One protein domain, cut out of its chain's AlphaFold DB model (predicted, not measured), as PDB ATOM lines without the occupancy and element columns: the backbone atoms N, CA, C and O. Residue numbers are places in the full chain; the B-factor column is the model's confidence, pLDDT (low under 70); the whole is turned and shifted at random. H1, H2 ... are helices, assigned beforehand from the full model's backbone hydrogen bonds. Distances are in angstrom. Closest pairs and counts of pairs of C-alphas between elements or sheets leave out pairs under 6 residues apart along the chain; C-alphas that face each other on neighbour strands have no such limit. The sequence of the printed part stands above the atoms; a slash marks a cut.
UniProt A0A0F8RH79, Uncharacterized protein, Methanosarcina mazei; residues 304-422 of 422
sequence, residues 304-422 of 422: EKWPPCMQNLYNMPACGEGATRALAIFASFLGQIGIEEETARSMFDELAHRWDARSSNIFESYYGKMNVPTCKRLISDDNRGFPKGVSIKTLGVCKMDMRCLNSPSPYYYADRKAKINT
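This is residues 304 to 422 of the 422 residues of an uncharacterized protein of Methanosarcina mazei (UniProt A0A0F8RH79). Two equally long helices, H2 and H3, form a helical hairpin, and H2 is also the middle of the domain, with the short helices H1 and H4 on roughly opposite sides of it and H6 by its last residues. H5 and much of a long stretch without named elements, residues 379 to 409, cover the side by the first residues of H2, while H7 lies out beyond H6. The printed part has 119 residues with seven named helices, H1 to H7 in chain order, and no named strand; the class is all helix, though under half of the residues, 54, are in named elements. The whole is compact, with a radius of gyration of the C-alphas of 13.2 A, and spans 38 by 32 by 26 A.

H2, residues 323 to 336, is the hub and touches four helices. H3, residues 341 to 354, makes a hairpin with it at a shallow tilt of 19 degrees, opposite ways; their closest C-alphas, of Leu 334 and Ala 344, are 6.0 A apart. H4, residues 362 to 366, touches H2, the closest C-alphas being those of Ser 332 and Tyr 366, 5.1 A apart. H1, residues 308 to 314, only just touches H2, with 3 pairs of C-alphas within 8 A, at residues 326 to 330 of H2 alone; the closest, of Met 310 and Phe 330, are 7.1 A apart, and the two run opposite ways at a steep tilt of 66 degrees. H6, residues 410 to 414, also only just touches H2, with 3 such pairs, at residues 333 to 336 of H2 alone; the closest C-alphas, of Phe 333 and Tyr 411, are 6.6 A apart. H7, residues 416 to 420, is close to H6 but not clearly touching, the closest C-alphas, of Tyr 412 and Lys 419, being 6.0 A apart. H5, residues 375 to 378, is apart from H2. Every O i to N i+4 pair is within hydrogen-bond range in H1, H2, H3, H4 and H6; H7 has 0 of 1, but 2 of 2 O i to N i+3 pairs, and H5 is too short for an O i to N i+4 pair.

H2 runs 19.8 A from C-alpha 323 at (36.838, -27.359, 27.688) to C-alpha 336 at (24.843, -17.528, 39.964). H3 is 19.7 A long, H1 9.8 A, H7 7.2 A, H6 6.4 A, H4 6.3 A and H5 5.1 A. H1 begins at C-alpha 308, (19.191, -28.396, 29.266), and H7 ends at C-alpha 420, (9.878, -11.211, 37.608).

The two C-alphas farthest apart, of Asp 356 and Ile 420, are 39.4 A apart. The printed part has no cut. The link from H5 to H6, 31 residues, is long. Confidence is low, with pLDDT under 70, at residues 382 to 389 and 418 to 422.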
ATOM      1  N   GLU A 304      17.280 -31.304  37.956       89.00
ATOM      2  CA  GLU A 304      16.194 -31.334  36.964       89.00
ATOM      3  C   GLU A 304      15.664 -29.930  36.643       89.00
ATOM      4  O   GLU A 304      15.126 -29.672  35.562       89.00
ATOM      5  N   LYS A 305      15.846 -28.976  37.566       89.81
ATOM      6  CA  LYS A 305      15.461 -27.576  37.351       89.81
ATOM      7  C   LYS A 305      16.468 -26.802  36.508       89.81
ATOM      8  O   LYS A 305      16.145 -25.690  36.070       89.81
ATOM      9  N   TRP A 306      17.660 -27.351  36.280       93.50
ATOM     10  CA  TRP A 306      18.694 -26.695  35.492       93.50
ATOM     11  C   TRP A 306      18.292 -26.617  34.018       93.50
ATOM     12  O   TRP A 306      17.529 -27.449  33.535       93.50
ATOM     13  N   PRO A 307      18.795 -25.629  33.266       93.31
ATOM     14  CA  PRO A 307      18.579 -25.582  31.830       93.31
ATOM     15  C   PRO A 307      19.233 -26.779  31.131       93.31
ATOM     16  O   PRO A 307      20.339 -27.172  31.526       93.31
ATOM     17  N   PRO A 308      18.638 -27.280  30.030       92.69
ATOM     18  CA  PRO A 308      19.191 -28.396  29.266       92.69
ATOM     19  C   PRO A 308      20.661 -28.200  28.891       92.69
ATOM     20  O   PRO A 308      21.440 -29.144  28.921       92.69
ATOM     21  N   CYS A 309      21.084 -26.964  28.599       93.00
ATOM     22  CA  CYS A 309      22.477 -26.678  28.270       93.00
ATOM     23  C   CYS A 309      23.461 -26.936  29.417       93.00
ATOM     24  O   CYS A 309      24.571 -27.379  29.141       93.00
ATOM     25  N   MET A 310      23.073 -26.706  30.675       95.94
ATOM     26  CA  MET A 310      23.930 -26.981  31.836       95.94
ATOM     27  C   MET A 310      23.862 -28.447  32.246       95.94
ATOM     28  O   MET A 310      24.891 -29.011  32.603       95.94
ATOM     29  N   GLN A 311      22.694 -29.082  32.116       95.25
ATOM     30  CA  GLN A 311      22.566 -30.525  32.327       95.25
ATOM     31  C   GLN A 311      23.419 -31.310  31.321       95.25
ATOM     32  O   GLN A 311      24.225 -32.153  31.705       95.25
ATOM     33  N   ASN A 312      23.300 -30.983  30.030       94.62
ATOM     34  CA  ASN A 312      24.073 -31.620  28.965       94.62
ATOM     35  C   ASN A 312      25.571 -31.370  29.130       94.62
ATOM     36  O   ASN A 312      26.363 -32.268  28.872       94.62
ATOM     37  N   LEU A 313      25.959 -30.164  29.555       94.50
ATOM     38  CA  LEU A 313      27.355 -29.837  29.823       94.50
ATOM     39  C   LEU A 313      27.895 -30.654  31.003       94.50
ATOM     40  O   LEU A 313      28.962 -31.241  30.872       94.50
ATOM     41  N   TYR A 314      27.160 -30.756  32.115       95.06
ATOM     42  CA  TYR A 314      27.589 -31.541  33.275       95.06
ATOM     43  C   TYR A 314      27.637 -33.048  32.991       95.06
ATOM     44  O   TYR A 314      28.525 -33.727  33.491       95.06
ATOM     45  N   ASN A 315      26.744 -33.575  32.149       94.56
ATOM     46  CA  ASN A 315      26.696 -35.002  31.799       94.56
ATOM     47  C   ASN A 315      27.583 -35.385  30.604       94.56
ATOM     48  O   ASN A 315      27.648 -36.555  30.228       94.56
ATOM     49  N   MET A 316      28.263 -34.425  29.977       93.12
ATOM     50  CA  MET A 316      29.085 -34.690  28.801       93.12
ATOM     51  C   MET A 316      30.318 -35.540  29.168       93.12
ATOM     52  O   MET A 316      31.067 -35.163  30.079       93.12
ATOM     53  N   PRO A 317      30.575 -36.658  28.458       90.44
ATOM     54  CA  PRO A 317      31.681 -37.557  28.785       90.44
ATOM     55  C   PRO A 317      33.052 -36.950  28.463       90.44
ATOM     56  O   PRO A 317      33.985 -37.121  29.235       90.44
ATOM     57  N   ALA A 318      33.168 -36.197  27.366       90.19
ATOM     58  CA  ALA A 318      34.394 -35.513  26.959       90.19
ATOM     59  C   ALA A 318      34.063 -34.217  26.207       90.19
ATOM     60  O   ALA A 318      33.105 -34.183  25.436       90.19
ATOM     61  N   CYS A 319      34.861 -33.164  26.412       85.50
ATOM     62  CA  CYS A 319      34.613 -31.845  25.820       85.50
ATOM     63  C   CYS A 319      35.543 -31.493  24.643       85.50
ATOM     64  O   CYS A 319      35.143 -30.726  23.773       85.50
ATOM     65  N   GLY A 320      36.775 -32.014  24.593       83.88
ATOM     66  CA  GLY A 320      37.737 -31.671  23.537       83.88
ATOM     67  C   GLY A 320      38.082 -30.171  23.481       83.88
ATOM     68  O   GLY A 320      38.278 -29.518  24.511       83.88
ATOM     69  N   GLU A 321      38.174 -29.605  22.271       78.62
ATOM     70  CA  GLU A 321      38.441 -28.172  22.093       78.62
ATOM     71  C   GLU A 321      37.281 -27.318  22.644       78.62
ATOM     72  O   GLU A 321      36.135 -27.447  22.229       78.62
ATOM     73  N   GLY A 322      37.587 -26.418  23.587       83.81
ATOM     74  CA  GLY A 322      36.589 -25.571  24.260       83.81
ATOM     75  C   GLY A 322      36.353 -25.891  25.740       83.81
ATOM     76  O   GLY A 322      35.667 -25.115  26.407       83.81
ATOM     77  N   ALA A 323      36.986 -26.937  26.287       89.00
ATOM     78  CA  ALA A 323      36.838 -27.359  27.688       89.00
ATOM     79  C   ALA A 323      37.049 -26.228  28.708       89.00
ATOM     80  O   ALA A 323      36.214 -26.013  29.580       89.00
ATOM     81  N   THR A 324      38.101 -25.417  28.557       86.44
ATOM     82  CA  THR A 324      38.361 -24.252  29.426       86.44
ATOM     83  C   THR A 324      37.195 -23.259  29.445       86.44
ATOM     84  O   THR A 324      36.849 -22.715  30.494       86.44
ATOM     85  N   ARG A 325      36.563 -23.018  28.290       87.75
ATOM     86  CA  ARG A 325      35.426 -22.099  28.178       87.75
ATOM     87  C   ARG A 325      34.164 -22.709  28.779       87.75
ATOM     88  O   ARG A 325      33.448 -22.010  29.491       87.75
ATOM     89  N   ALA A 326      33.907 -23.987  28.509       91.94
ATOM     90  CA  ALA A 326      32.794 -24.728  29.092       91.94
ATOM     91  C   ALA A 326      32.884 -24.747  30.630       91.94
ATOM     92  O   ALA A 326      31.910 -24.415  31.299       91.94
ATOM     93  N   LEU A 327      34.077 -24.993  31.181       93.88
ATOM     94  CA  LEU A 327      34.356 -24.921  32.618       93.88
ATOM     95  C   LEU A 327      34.120 -23.517  33.199       93.88
ATOM     96  O   LEU A 327      33.503 -23.385  34.254       93.88
ATOM     97  N   ALA A 328      34.544 -22.454  32.508       92.12
ATOM     98  CA  ALA A 328      34.286 -21.076  32.942       92.12
ATOM     99  C   ALA A 328      32.783 -20.737  32.980       92.12
ATOM    100  O   ALA A 328      32.306 -20.085  33.913       92.12
ATOM    101  N   ILE A 329      32.032 -21.193  31.972       93.44
ATOM    102  CA  ILE A 329      30.571 -21.050  31.899       93.44
ATOM    103  C   ILE A 329      29.910 -21.797  33.055       93.44
ATOM    104  O   ILE A 329      29.043 -21.232  33.722       93.44
ATOM    105  N   PHE A 330      30.347 -23.031  33.304       95.75
ATOM    106  CA  PHE A 330      29.819 -23.879  34.363       95.75
ATOM    107  C   PHE A 330      30.059 -23.270  35.748       95.75
ATOM    108  O   PHE A 330      29.107 -23.070  36.495       95.75
ATOM    109  N   ALA A 331      31.289 -22.846  36.048       94.88
ATOM    110  CA  ALA A 331      31.620 -22.171  37.304       94.88
ATOM    111  C   ALA A 331      30.790 -20.890  37.522       94.88
ATOM    112  O   ALA A 331      30.273 -20.661  38.617       94.88
ATOM    113  N   SER A 332      30.612 -20.078  36.469       93.81
ATOM    114  CA  SER A 332      29.765 -18.873  36.525       93.81
ATOM    115  C   SER A 332      28.309 -19.230  36.838       93.81
ATOM    116  O   SER A 332      27.689 -18.603  37.693       93.81
ATOM    117  N   PHE A 333      27.767 -20.260  36.175       95.62
ATOM    118  CA  PHE A 333      26.400 -20.733  36.392       95.62
ATOM    119  C   PHE A 333      26.178 -21.201  37.831       95.62
ATOM    120  O   PHE A 333      25.269 -20.682  38.473       95.62
ATOM    121  N   LEU A 334      27.027 -22.103  38.345       95.62
ATOM    122  CA  LEU A 334      26.928 -22.646  39.709       95.62
ATOM    123  C   LEU A 334      26.893 -21.531  40.761       95.62
ATOM    124  O   LEU A 334      26.027 -21.523  41.639       95.62
ATOM    125  N   GLY A 335      27.791 -20.548  40.633       92.00
ATOM    126  CA  GLY A 335      27.807 -19.391  41.523       92.00
ATOM    127  C   GLY A 335      26.524 -18.569  41.427       92.00
ATOM    128  O   GLY A 335      25.967 -18.175  42.452       92.00
ATOM    129  N   GLN A 336      26.018 -18.357  40.210       91.62
ATOM    130  CA  GLN A 336      24.843 -17.528  39.964       91.62
ATOM    131  C   GLN A 336      23.530 -18.164  40.450       91.62
ATOM    132  O   GLN A 336      22.673 -17.455  40.971       91.62
ATOM    133  N   ILE A 337      23.387 -19.490  40.371       93.62
ATOM    134  CA  ILE A 337      22.223 -20.210  40.925       93.62
ATOM    135  C   ILE A 337      22.329 -20.485  42.431       93.62
ATOM    136  O   ILE A 337      21.504 -21.204  42.994       93.62
ATOM    137  N   GLY A 338      23.335 -19.917  43.097       90.25
ATOM    138  CA  GLY A 338      23.424 -19.936  44.550       90.25
ATOM    139  C   GLY A 338      24.056 -21.187  45.152       90.25
ATOM    140  O   GLY A 338      24.086 -21.270  46.372       90.25
ATOM    141  N   ILE A 339      24.586 -22.129  44.360       92.44
ATOM    142  CA  ILE A 339      25.235 -23.332  44.911       92.44
ATOM    143  C   ILE A 339      26.425 -22.911  45.772       92.44
ATOM    144  O   ILE A 339      27.151 -21.983  45.412       92.44
ATOM    145  N   GLU A 340      26.566 -23.552  46.927       90.94
ATOM    146  CA  GLU A 340      27.632 -23.314  47.901       90.94
ATOM    147  C   GLU A 340      29.012 -23.616  47.278       90.94
ATOM    148  O   GLU A 340      29.116 -24.397  46.332       90.94
ATOM    149  N   GLU A 341      30.054 -22.900  47.705       86.00
ATOM    150  CA  GLU A 341      31.343 -22.864  47.005       86.00
ATOM    151  C   GLU A 341      32.062 -24.212  47.023       86.00
ATOM    152  O   GLU A 341      32.549 -24.636  45.978       86.00
ATOM    153  N   GLU A 342      32.090 -24.908  48.159       82.94
ATOM    154  CA  GLU A 342      32.706 -26.230  48.294       82.94
ATOM    155  C   GLU A 342      31.991 -27.267  47.415       82.94
ATOM    156  O   GLU A 342      32.625 -27.996  46.646       82.94
ATOM    157  N   THR A 343      30.658 -27.251  47.424       89.94
ATOM    158  CA  THR A 343      29.834 -28.120  46.571       89.94
ATOM    159  C   THR A 343      30.068 -27.822  45.088       89.94
ATOM    160  O   THR A 343      30.321 -28.725  44.288       89.94
ATOM    161  N   ALA A 344      30.034 -26.543  44.705       93.44
ATOM    162  CA  ALA A 344      30.287 -26.112  43.335       93.44
ATOM    163  C   ALA A 344      31.706 -26.474  42.881       93.44
ATOM    164  O   ALA A 344      31.902 -26.853  41.725       93.44
ATOM    165  N   ARG A 345      32.687 -26.372  43.784       90.69
ATOM    166  CA  ARG A 345      34.079 -26.733  43.528       90.69
ATOM    167  C   ARG A 345      34.220 -28.223  43.268       90.69
ATOM    168  O   ARG A 345      34.843 -28.586  42.278       90.69
ATOM    169  N   SER A 346      33.571 -29.065  44.072       91.88
ATOM    170  CA  SER A 346      33.548 -30.514  43.852       91.88
ATOM    171  C   SER A 346      32.973 -30.869  42.477       91.88
ATOM    172  O   SER A 346      33.588 -31.626  41.732       91.88
ATOM    173  N   MET A 347      31.830 -30.283  42.100       95.88
ATOM    174  CA  MET A 347      31.214 -30.523  40.785       95.88
ATOM    175  C   MET A 347      32.096 -30.030  39.630       95.88
ATOM    176  O   MET A 347      32.166 -30.650  38.570       95.88
ATOM    177  N   PHE A 348      32.755 -28.886  39.817       95.81
ATOM    178  CA  PHE A 348      33.676 -28.320  38.839       95.81
ATOM    179  C   PHE A 348      34.919 -29.197  38.649       95.81
ATOM    180  O   PHE A 348      35.300 -29.464  37.510       95.81
ATOM    181  N   ASP A 349      35.542 -29.637  39.743       92.19
ATOM    182  CA  ASP A 349      36.762 -30.445  39.714       92.19
ATOM    183  C   ASP A 349      36.484 -31.842  39.146       92.19
ATOM    184  O   ASP A 349      37.283 -32.342  38.355       92.19
ATOM    185  N   GLU A 350      35.320 -32.426  39.442       95.12
ATOM    186  CA  GLU A 350      34.855 -33.662  38.805       95.12
ATOM    187  C   GLU A 350      34.789 -33.517  37.276       95.12
ATOM    188  O   GLU A 350      35.336 -34.339  36.537       95.12
ATOM    189  N   LEU A 351      34.153 -32.447  36.790       94.62
ATOM    190  CA  LEU A 351      34.001 -32.203  35.358       94.62
ATOM    191  C   LEU A 351      35.347 -31.905  34.683       94.62
ATOM    192  O   LEU A 351      35.628 -32.414  33.597       94.62
ATOM    193  N   ALA A 352      36.197 -31.107  35.333       92.06
ATOM    194  CA  ALA A 352      37.530 -30.784  34.837       92.06
ATOM    195  C   ALA A 352      38.420 -32.030  34.750       92.06
ATOM    196  O   ALA A 352      39.117 -32.207  33.751       92.06
ATOM    197  N   HIS A 353      38.353 -32.905  35.758       91.81
ATOM    198  CA  HIS A 353      39.072 -34.172  35.771       91.81
ATOM    199  C   HIS A 353      38.579 -35.106  34.664       91.81
ATOM    200  O   HIS A 353      39.389 -35.636  33.907       91.81
ATOM    201  N   ARG A 354      37.254 -35.239  34.500       94.19
ATOM    202  CA  ARG A 354      36.652 -36.069  33.446       94.19
ATOM    203  C   ARG A 354      37.113 -35.669  32.044       94.19
ATOM    204  O   ARG A 354      37.258 -36.520  31.174       94.19
ATOM    205  N   TRP A 355      37.329 -34.378  31.808       92.94
ATOM    206  CA  TRP A 355      37.729 -33.855  30.502       92.94
ATOM    207  C   TRP A 355      39.241 -33.718  30.304       92.94
ATOM    208  O   TRP A 355      39.641 -33.199  29.262       92.94
ATOM    209  N   ASP A 356      40.058 -34.112  31.286       88.50
ATOM    210  CA  ASP A 356      41.502 -33.832  31.321       88.50
ATOM    211  C   ASP A 356      41.815 -32.349  31.023       88.50
ATOM    212  O   ASP A 356      42.709 -31.971  30.262       88.50
ATOM    213  N   ALA A 357      40.986 -31.461  31.576       84.25
ATOM    214  CA  ALA A 357      41.021 -30.043  31.276       84.25
ATOM    215  C   ALA A 357      41.785 -29.272  32.355       84.25
ATOM    216  O   ALA A 357      41.633 -29.488  33.558       84.25
ATOM    217  N   ARG A 358      42.571 -28.278  31.928       78.69
ATOM    218  CA  ARG A 358      43.261 -27.373  32.850       78.69
ATOM    219  C   ARG A 358      42.242 -26.631  33.721       78.69
ATOM    220  O   ARG A 358      41.486 -25.820  33.199       78.69
ATOM    221  N   SER A 359      42.289 -26.841  35.035       78.75
ATOM    222  CA  SER A 359      41.395 -26.214  36.024       78.75
ATOM    223  C   SER A 359      41.968 -24.953  36.682       78.75
ATOM    224  O   SER A 359      41.223 -24.140  37.230       78.75
ATOM    225  N   SER A 360      43.291 -24.756  36.616       73.38
ATOM    226  CA  SER A 360      44.002 -23.721  37.378       73.38
ATOM    227  C   SER A 360      43.415 -22.317  37.178       73.38
ATOM    228  O   SER A 360      43.425 -21.809  36.053       73.38
ATOM    229  N   ASN A 361      43.004 -21.674  38.273       74.69
ATOM    230  CA  ASN A 361      42.448 -20.318  38.345       74.69
ATOM    231  C   ASN A 361      41.096 -20.115  37.641       74.69
ATOM    232  O   ASN A 361      40.614 -18.984  37.621       74.69
ATOM    233  N   ILE A 362      40.487 -21.133  37.023       84.62
ATOM    234  CA  ILE A 362      39.209 -20.958  36.315       84.62
ATOM    235  C   ILE A 362      38.091 -20.765  37.333       84.62
ATOM    236  O   ILE A 362      37.399 -19.750  37.288       84.62
ATOM    237  N   PHE A 363      37.935 -21.706  38.264       85.81
ATOM    238  CA  PHE A 363      36.878 -21.647  39.267       85.81
ATOM    239  C   PHE A 363      36.936 -20.331  40.050       85.81
ATOM    240  O   PHE A 363      35.967 -19.575  40.077       85.81
ATOM    241  N   GLU A 364      38.119 -19.983  40.559       81.81
ATOM    242  CA  GLU A 364      38.350 -18.776  41.347       81.81
ATOM    243  C   GLU A 364      38.122 -17.491  40.545       81.81
ATOM    244  O   GLU A 364      37.815 -16.454  41.134       81.81
ATOM    245  N   SER A 365      38.278 -17.518  39.220       77.19
ATOM    246  CA  SER A 365      38.057 -16.338  38.374       77.19
ATOM    247  C   SER A 365      36.584 -16.106  38.041       77.19
ATOM    248  O   SER A 365      36.215 -14.970  37.745       77.19
ATOM    249  N   TYR A 366      35.747 -17.148  38.080       87.25
ATOM    250  CA  TYR A 366      34.402 -17.101  37.497       87.25
ATOM    251  C   TYR A 366      33.270 -17.372  38.484       87.25
ATOM    252  O   TYR A 366      32.231 -16.712  38.401       87.25
ATOM    253  N   TYR A 367      33.464 -18.278  39.442       88.31
ATOM    254  CA  TYR A 367      32.453 -18.600  40.443       88.31
ATOM    255  C   TYR A 367      32.072 -17.354  41.257       88.31
ATOM    256  O   TYR A 367      32.924 -16.690  41.847       88.31
ATOM    257  N   GLY A 368      30.783 -16.995  41.222       81.12
ATOM    258  CA  GLY A 368      30.217 -15.856  41.957       81.12
ATOM    259  C   GLY A 368      30.724 -14.470  41.528       81.12
ATOM    260  O   GLY A 368      30.352 -13.474  42.143       81.12
ATOM    261  N   LYS A 369      31.569 -14.395  40.491       81.38
ATOM    262  CA  LYS A 369      32.241 -13.165  40.031       81.38
ATOM    263  C   LYS A 369      31.837 -12.751  38.621       81.38
ATOM    264  O   LYS A 369      32.123 -11.634  38.205       81.38
ATOM    265  N   MET A 370      31.204 -13.650  37.870       82.69
ATOM    266  CA  MET A 370      30.746 -13.397  36.509       82.69
ATOM    267  C   MET A 370      29.343 -13.955  36.308       82.69
ATOM    268  O   MET A 370      29.000 -15.021  36.816       82.69
ATOM    269  N   ASN A 371      28.537 -13.243  35.522       86.94
ATOM    270  CA  ASN A 371      27.242 -13.752  35.088       86.94
ATOM    271  C   ASN A 371      27.451 -14.852  34.040       86.94
ATOM    272  O   ASN A 371      28.278 -14.710  33.130       86.94
ATOM    273  N   VAL A 372      26.657 -15.916  34.120       89.75
ATOM    274  CA  VAL A 372      26.587 -16.932  33.073       89.75
ATOM    275  C   VAL A 372      26.213 -16.269  31.736       89.75
ATOM    276  O   VAL A 372      25.315 -15.417  31.700       89.75
ATOM    277  N   PRO A 373      26.873 -16.621  30.616       87.69
ATOM    278  CA  PRO A 373      26.565 -16.025  29.321       87.69
ATOM    279  C   PRO A 373      25.109 -16.212  28.890       87.69
ATOM    280  O   PRO A 373      24.461 -17.205  29.219       87.69
ATOM    281  N   THR A 374      24.604 -15.272  28.091       87.50
ATOM    282  CA  THR A 374      23.262 -15.364  27.497       87.50
ATOM    283  C   THR A 374      23.146 -16.544  26.535       87.50
ATOM    284  O   THR A 374      24.140 -16.987  25.952       87.50
ATOM    285  N   CYS A 375      21.922 -17.021  26.293       87.44
ATOM    286  CA  CYS A 375      21.666 -18.111  25.346       87.44
ATOM    287  C   CYS A 375      22.215 -17.781  23.947       87.44
ATOM    288  O   CYS A 375      22.899 -18.606  23.347       87.44
ATOM    289  N   LYS A 376      22.035 -16.532  23.484       83.62
ATOM    290  CA  LYS A 376      22.614 -16.019  22.227       83.62
ATOM    291  C   LYS A 376      24.141 -16.151  22.191       83.62
ATOM    292  O   LYS A 376      24.707 -16.433  21.141       83.62
ATOM    293  N   ARG A 377      24.815 -15.948  23.328       82.62
ATOM    294  CA  ARG A 377      26.276 -16.051  23.443       82.62
ATOM    295  C   ARG A 377      26.758 -17.502  23.432       82.62
ATOM    296  O   ARG A 377      27.815 -17.763  22.867       82.62
ATOM    297  N   LEU A 378      26.002 -18.424  24.032       84.69
ATOM    298  CA  LEU A 378      26.336 -19.854  24.059       84.69
ATOM    299  C   LEU A 378      26.298 -20.489  22.662       84.69
ATOM    300  O   LEU A 378      27.116 -21.354  22.372       84.69
ATOM    301  N   ILE A 379      25.386 -20.035  21.797       84.19
ATOM    302  CA  ILE A 379      25.206 -20.567  20.433       84.19
ATOM    303  C   ILE A 379      25.948 -19.768  19.349       84.19
ATOM    304  O   ILE A 379      25.758 -20.020  18.161       84.19
ATOM    305  N   SER A 380      26.748 -18.772  19.734       79.50
ATOM    306  CA  SER A 380      27.426 -17.887  18.786       79.50
ATOM    307  C   SER A 380      28.698 -18.521  18.218       79.50
ATOM    308  O   SER A 380      29.479 -19.138  18.947       79.50
ATOM    309  N   ASP A 381      28.937 -18.303  16.924       72.38
ATOM    310  CA  ASP A 381      30.233 -18.574  16.287       72.38
ATOM    311  C   ASP A 381      31.267 -17.474  16.618       72.38
ATOM    312  O   ASP A 381      32.473 -17.720  16.598       72.38
ATOM    313  N   ASP A 382      30.804 -16.268  16.986       64.69
ATOM    314  CA  ASP A 382      31.644 -15.127  17.361       64.69
ATOM    315  C   ASP A 382      32.079 -15.216  18.830       64.69
ATOM    316  O   ASP A 382      31.281 -15.099  19.762       64.69
ATOM    317  N   ASN A 383      33.383 -15.348  19.068       62.94
ATOM    318  CA  ASN A 383      33.934 -15.638  20.393       62.94
ATOM    319  C   ASN A 383      34.703 -14.474  21.046       62.94
ATOM    320  O   ASN A 383      35.464 -14.692  21.986       62.94
ATOM    321  N   ARG A 384      34.454 -13.231  20.609       58.69
ATOM    322  CA  ARG A 384      35.149 -12.024  21.110       58.69
ATOM    323  C   ARG A 384      34.787 -11.558  22.540       58.69
ATOM    324  O   ARG A 384      35.540 -10.799  23.143       58.69
ATOM    325  N   GLY A 385      33.663 -12.000  23.106       57.59
ATOM    326  CA  GLY A 385      33.180 -11.691  24.468       57.59
ATOM    327  C   GLY A 385      33.161 -12.880  25.445       57.59
ATOM    328  O   GLY A 385      33.350 -14.022  25.032       57.59
ATOM    329  N   PHE A 386      32.885 -12.611  26.729       58.59
ATOM    330  CA  PHE A 386      33.050 -13.550  27.852       58.59
ATOM    331  C   PHE A 386      32.252 -14.878  27.748       58.59
ATOM    332  O   PHE A 386      31.068 -14.847  27.390       58.59
ATOM    333  N   PRO A 387      32.872 -16.020  28.129       57.28
ATOM    334  CA  PRO A 387      34.323 -16.222  28.175       57.28
ATOM    335  C   PRO A 387      34.908 -16.222  26.759       57.28
ATOM    336  O   PRO A 387      34.335 -16.837  25.858       57.28
ATOM    337  N   LYS A 388      36.039 -15.523  26.571       63.00
ATOM    338  CA  LYS A 388      36.809 -15.542  25.314       63.00
ATOM    339  C   LYS A 388      37.398 -16.952  25.128       63.00
ATOM    340  O   LYS A 388      37.864 -17.546  26.098       63.00
ATOM    341  N   GLY A 389      37.384 -17.495  23.909       66.69
ATOM    342  CA  GLY A 389      37.952 -18.821  23.613       66.69
ATOM    343  C   GLY A 389      37.251 -19.544  22.461       66.69
ATOM    344  O   GLY A 389      36.429 -18.954  21.772       66.69
ATOM    345  N   VAL A 390      37.550 -20.827  22.255       72.44
ATOM    346  CA  VAL A 390      36.889 -21.660  21.227       72.44
ATOM    347  C   VAL A 390      35.369 -21.676  21.458       72.44
ATOM    348  O   VAL A 390      34.917 -21.646  22.607       72.44
ATOM    349  N   SER A 391      34.561 -21.638  20.391       78.19
ATOM    350  CA  SER A 391      33.099 -21.733  20.523       78.19
ATOM    351  C   SER A 391      32.716 -23.072  21.135       78.19
ATOM    352  O   SER A 391      33.246 -24.099  20.731       78.19
ATOM    353  N   ILE A 392      31.762 -23.065  22.067       84.50
ATOM    354  CA  ILE A 392      31.163 -24.305  22.572       84.50
ATOM    355  C   ILE A 392      29.940 -24.738  21.752       84.50
ATOM    356  O   ILE A 392      29.308 -25.740  22.073       84.50
ATOM    357  N   LYS A 393      29.575 -23.988  20.701       84.88
ATOM    358  CA  LYS A 393      28.419 -24.298  19.847       84.88
ATOM    359  C   LYS A 393      28.540 -25.693  19.230       84.88
ATOM    360  O   LYS A 393      27.565 -26.438  19.203       84.88
ATOM    361  N   THR A 394      29.744 -26.058  18.795       83.31
ATOM    362  CA  THR A 394      30.064 -27.363  18.195       83.31
ATOM    363  C   THR A 394      29.920 -28.530  19.172       83.31
ATOM    364  O   THR A 394      29.752 -29.659  18.727       83.31
ATOM    365  N   LEU A 395      29.905 -28.271  20.485       84.88
ATOM    366  CA  LEU A 395      29.672 -29.300  21.504       84.88
ATOM    367  C   LEU A 395      28.210 -29.764  21.553       84.88
ATOM    368  O   LEU A 395      27.899 -30.749  22.213       84.88
ATOM    369  N   GLY A 396      27.281 -29.037  20.920       83.88
ATOM    370  CA  GLY A 396      25.870 -29.432  20.869       83.88
ATOM    371  C   GLY A 396      25.165 -29.462  22.232       83.88
ATOM    372  O   GLY A 396      24.099 -30.064  22.358       83.88
ATOM    373  N   VAL A 397      25.732 -28.814  23.260       86.62
ATOM    374  CA  VAL A 397      25.164 -28.793  24.623       86.62
ATOM    375  C   VAL A 397      23.819 -28.071  24.680       86.62
ATOM    376  O   VAL A 397      22.951 -28.423  25.474       86.62
ATOM    377  N   CYS A 398      23.606 -27.068  23.826       86.44
ATOM    378  CA  CYS A 398      22.378 -26.283  23.808       86.44
ATOM    379  C   CYS A 398      21.285 -26.985  22.986       86.44
ATOM    380  O   CYS A 398      21.180 -26.777  21.779       86.44
ATOM    381  N   LYS A 399      20.459 -27.796  23.654       86.25
ATOM    382  CA  LYS A 399      19.238 -28.391  23.093       86.25
ATOM    383  C   LYS A 399      18.032 -27.688  23.705       86.25
ATOM    384  O   LYS A 399      17.743 -27.879  24.881       86.25
ATOM    385  N   MET A 400      17.405 -26.793  22.946       83.06
ATOM    386  CA  MET A 400      16.321 -25.958  23.465       83.06
ATOM    387  C   MET A 400      15.079 -26.792  23.794       83.06
ATOM    388  O   MET A 400      14.691 -27.656  23.014       83.06
ATOM    389  N   ASP A 401      14.441 -26.479  24.919       87.88
ATOM    390  CA  ASP A 401      13.089 -26.927  25.249       87.88
ATOM    391  C   ASP A 401      12.105 -25.737  25.199       87.88
ATOM    392  O   ASP A 401      12.488 -24.591  24.932       87.88
ATOM    393  N   MET A 402      10.832 -25.986  25.510       84.19
ATOM    394  CA  MET A 402       9.795 -24.946  25.522       84.19
ATOM    395  C   MET A 402      10.059 -23.814  26.530       84.19
ATOM    396  O   MET A 402       9.646 -22.676  26.309       84.19
ATOM    397  N   ARG A 403      10.769 -24.080  27.634       83.31
ATOM    398  CA  ARG A 403      11.097 -23.070  28.656       83.31
ATOM    399  C   ARG A 403      12.232 -22.147  28.211       83.31
ATOM    400  O   ARG A 403      12.334 -21.019  28.711       83.31
ATOM    401  N   CYS A 404      13.074 -22.583  27.278       84.69
ATOM    402  CA  CYS A 404      14.143 -21.760  26.720       84.69
ATOM    403  C   CYS A 404      13.615 -20.535  25.959       84.69
ATOM    404  O   CYS A 404      14.271 -19.496  25.994       84.69
ATOM    405  N   LEU A 405      12.427 -20.615  25.344       80.19
ATOM    406  CA  LEU A 405      11.849 -19.539  24.519       80.19
ATOM    407  C   LEU A 405      11.729 -18.200  25.260       80.19
ATOM    408  O   LEU A 405      11.953 -17.145  24.679       80.19
ATOM    409  N   ASN A 406      11.458 -18.250  26.565       77.69
ATOM    410  CA  ASN A 406      11.261 -17.062  27.395       77.69
ATOM    411  C   ASN A 406      12.468 -16.753  28.295       77.69
ATOM    412  O   ASN A 406      12.318 -16.028  29.279       77.69
ATOM    413  N   SER A 407      13.635 -17.365  28.064       84.12
ATOM    414  CA  SER A 407      14.785 -17.322  28.982       84.12
ATOM    415  C   SER A 407      16.032 -16.746  28.295       84.12
ATOM    416  O   SER A 407      16.660 -17.442  27.497       84.12
ATOM    417  N   PRO A 408      16.456 -15.504  28.612       84.12
ATOM    418  CA  PRO A 408      17.582 -14.866  27.921       84.12
ATOM    419  C   PRO A 408      18.949 -15.459  28.305       84.12
ATOM    420  O   PRO A 408      19.930 -15.288  27.575       84.12
ATOM    421  N   SER A 409      19.037 -16.172  29.431       89.81
ATOM    422  CA  SER A 409      20.236 -16.898  29.853       89.81
ATOM    423  C   SER A 409      19.887 -18.161  30.660       89.81
ATOM    424  O   SER A 409      18.763 -18.273  31.166       89.81
ATOM    425  N   PRO A 410      20.850 -19.090  30.830       92.19
ATOM    426  CA  PRO A 410      20.725 -20.257  31.706       92.19
ATOM    427  C   PRO A 410      20.284 -19.917  33.135       92.19
ATOM    428  O   PRO A 410      19.509 -20.655  33.735       92.19
ATOM    429  N   TYR A 411      20.735 -18.778  33.667       91.38
ATOM    430  CA  TYR A 411      20.359 -18.327  35.006       91.38
ATOM    431  C   TYR A 411      18.852 -18.075  35.115       91.38
ATOM    432  O   TYR A 411      18.197 -18.667  35.963       91.38
ATOM    433  N   TYR A 412      18.275 -17.286  34.202       88.88
ATOM    434  CA  TYR A 412      16.835 -16.994  34.201       88.88
ATOM    435  C   TYR A 412      15.969 -18.224  33.903       88.88
ATOM    436  O   TYR A 412      14.784 -18.248  34.233       88.88
ATOM    437  N   TYR A 413      16.529 -19.244  33.249       91.38
ATOM    438  CA  TYR A 413      15.843 -20.523  33.096       91.38
ATOM    439  C   TYR A 413      15.675 -21.223  34.450       91.38
ATOM    440  O   TYR A 413      14.579 -21.713  34.752       91.38
ATOM    441  N   ALA A 414      16.762 -21.294  35.227       89.75
ATOM    442  CA  ALA A 414      16.798 -21.962  36.523       89.75
ATOM    443  C   ALA A 414      16.014 -21.161  37.574       89.75
ATOM    444  O   ALA A 414      15.114 -21.697  38.219       89.75
ATOM    445  N   ASP A 415      16.293 -19.862  37.688       87.12
ATOM    446  CA  ASP A 415      15.656 -18.961  38.641       87.12
ATOM    447  C   ASP A 415      14.503 -18.182  37.995       87.12
ATOM    448  O   ASP A 415      14.675 -17.120  37.388       87.12
ATOM    449  N   ARG A 416      13.284 -18.710  38.148       77.44
ATOM    450  CA  ARG A 416      12.070 -18.065  37.626       77.44
ATOM    451  C   ARG A 416      11.755 -16.741  38.322       77.44
ATOM    452  O   ARG A 416      11.182 -15.862  37.687       77.44
ATOM    453  N   LYS A 417      12.110 -16.588  39.602       75.19
ATOM    454  CA  LYS A 417      11.831 -15.356  40.358       75.19
ATOM    455  C   LYS A 417      12.728 -14.219  39.880       75.19
ATOM    456  O   LYS A 417      12.281 -13.078  39.818       75.19
ATOM    457  N   ALA A 418      13.941 -14.541  39.432       69.62
ATOM    458  CA  ALA A 418      14.845 -13.571  38.825       69.62
ATOM    459  C   ALA A 418      14.299 -12.924  37.537       69.62
ATOM    460  O   ALA A 418      14.716 -11.814  37.221       69.62
ATOM    461  N   LYS A 419      13.364 -13.571  36.817       60.38
ATOM    462  CA  LYS A 419      12.674 -12.978  35.650       60.38
ATOM    463  C   LYS A 419      11.609 -11.946  36.008       60.38
ATOM    464  O   LYS A 419      11.296 -11.107  35.179       60.38
ATOM    465  N   ILE A 420      11.000 -12.065  37.186       53.31
ATOM    466  CA  ILE A 420       9.878 -11.211  37.608       53.31
ATOM    467  C   ILE A 420      10.404  -9.861  38.140       53.31
ATOM    468  O   ILE A 420       9.680  -8.875  38.143       53.31
ATOM    469  N   ASN A 421      11.685  -9.811  38.530       43.34
ATOM    470  CA  ASN A 421      12.374  -8.642  39.089       43.34
ATOM    471  C   ASN A 421      13.338  -7.960  38.086       43.34
ATOM    472  O   ASN A 421      14.324  -7.332  38.484       43.34
ATOM    473  N   THR A 422      13.101  -8.144  36.788       44.59
ATOM    474  CA  THR A 422      13.761  -7.459  35.659       44.59
ATOM    475  C   THR A 422      12.702  -6.803  34.818       44.59
ATOM    476  O   THR A 422      12.954  -5.660  34.387       44.59
TER     477      THR A 422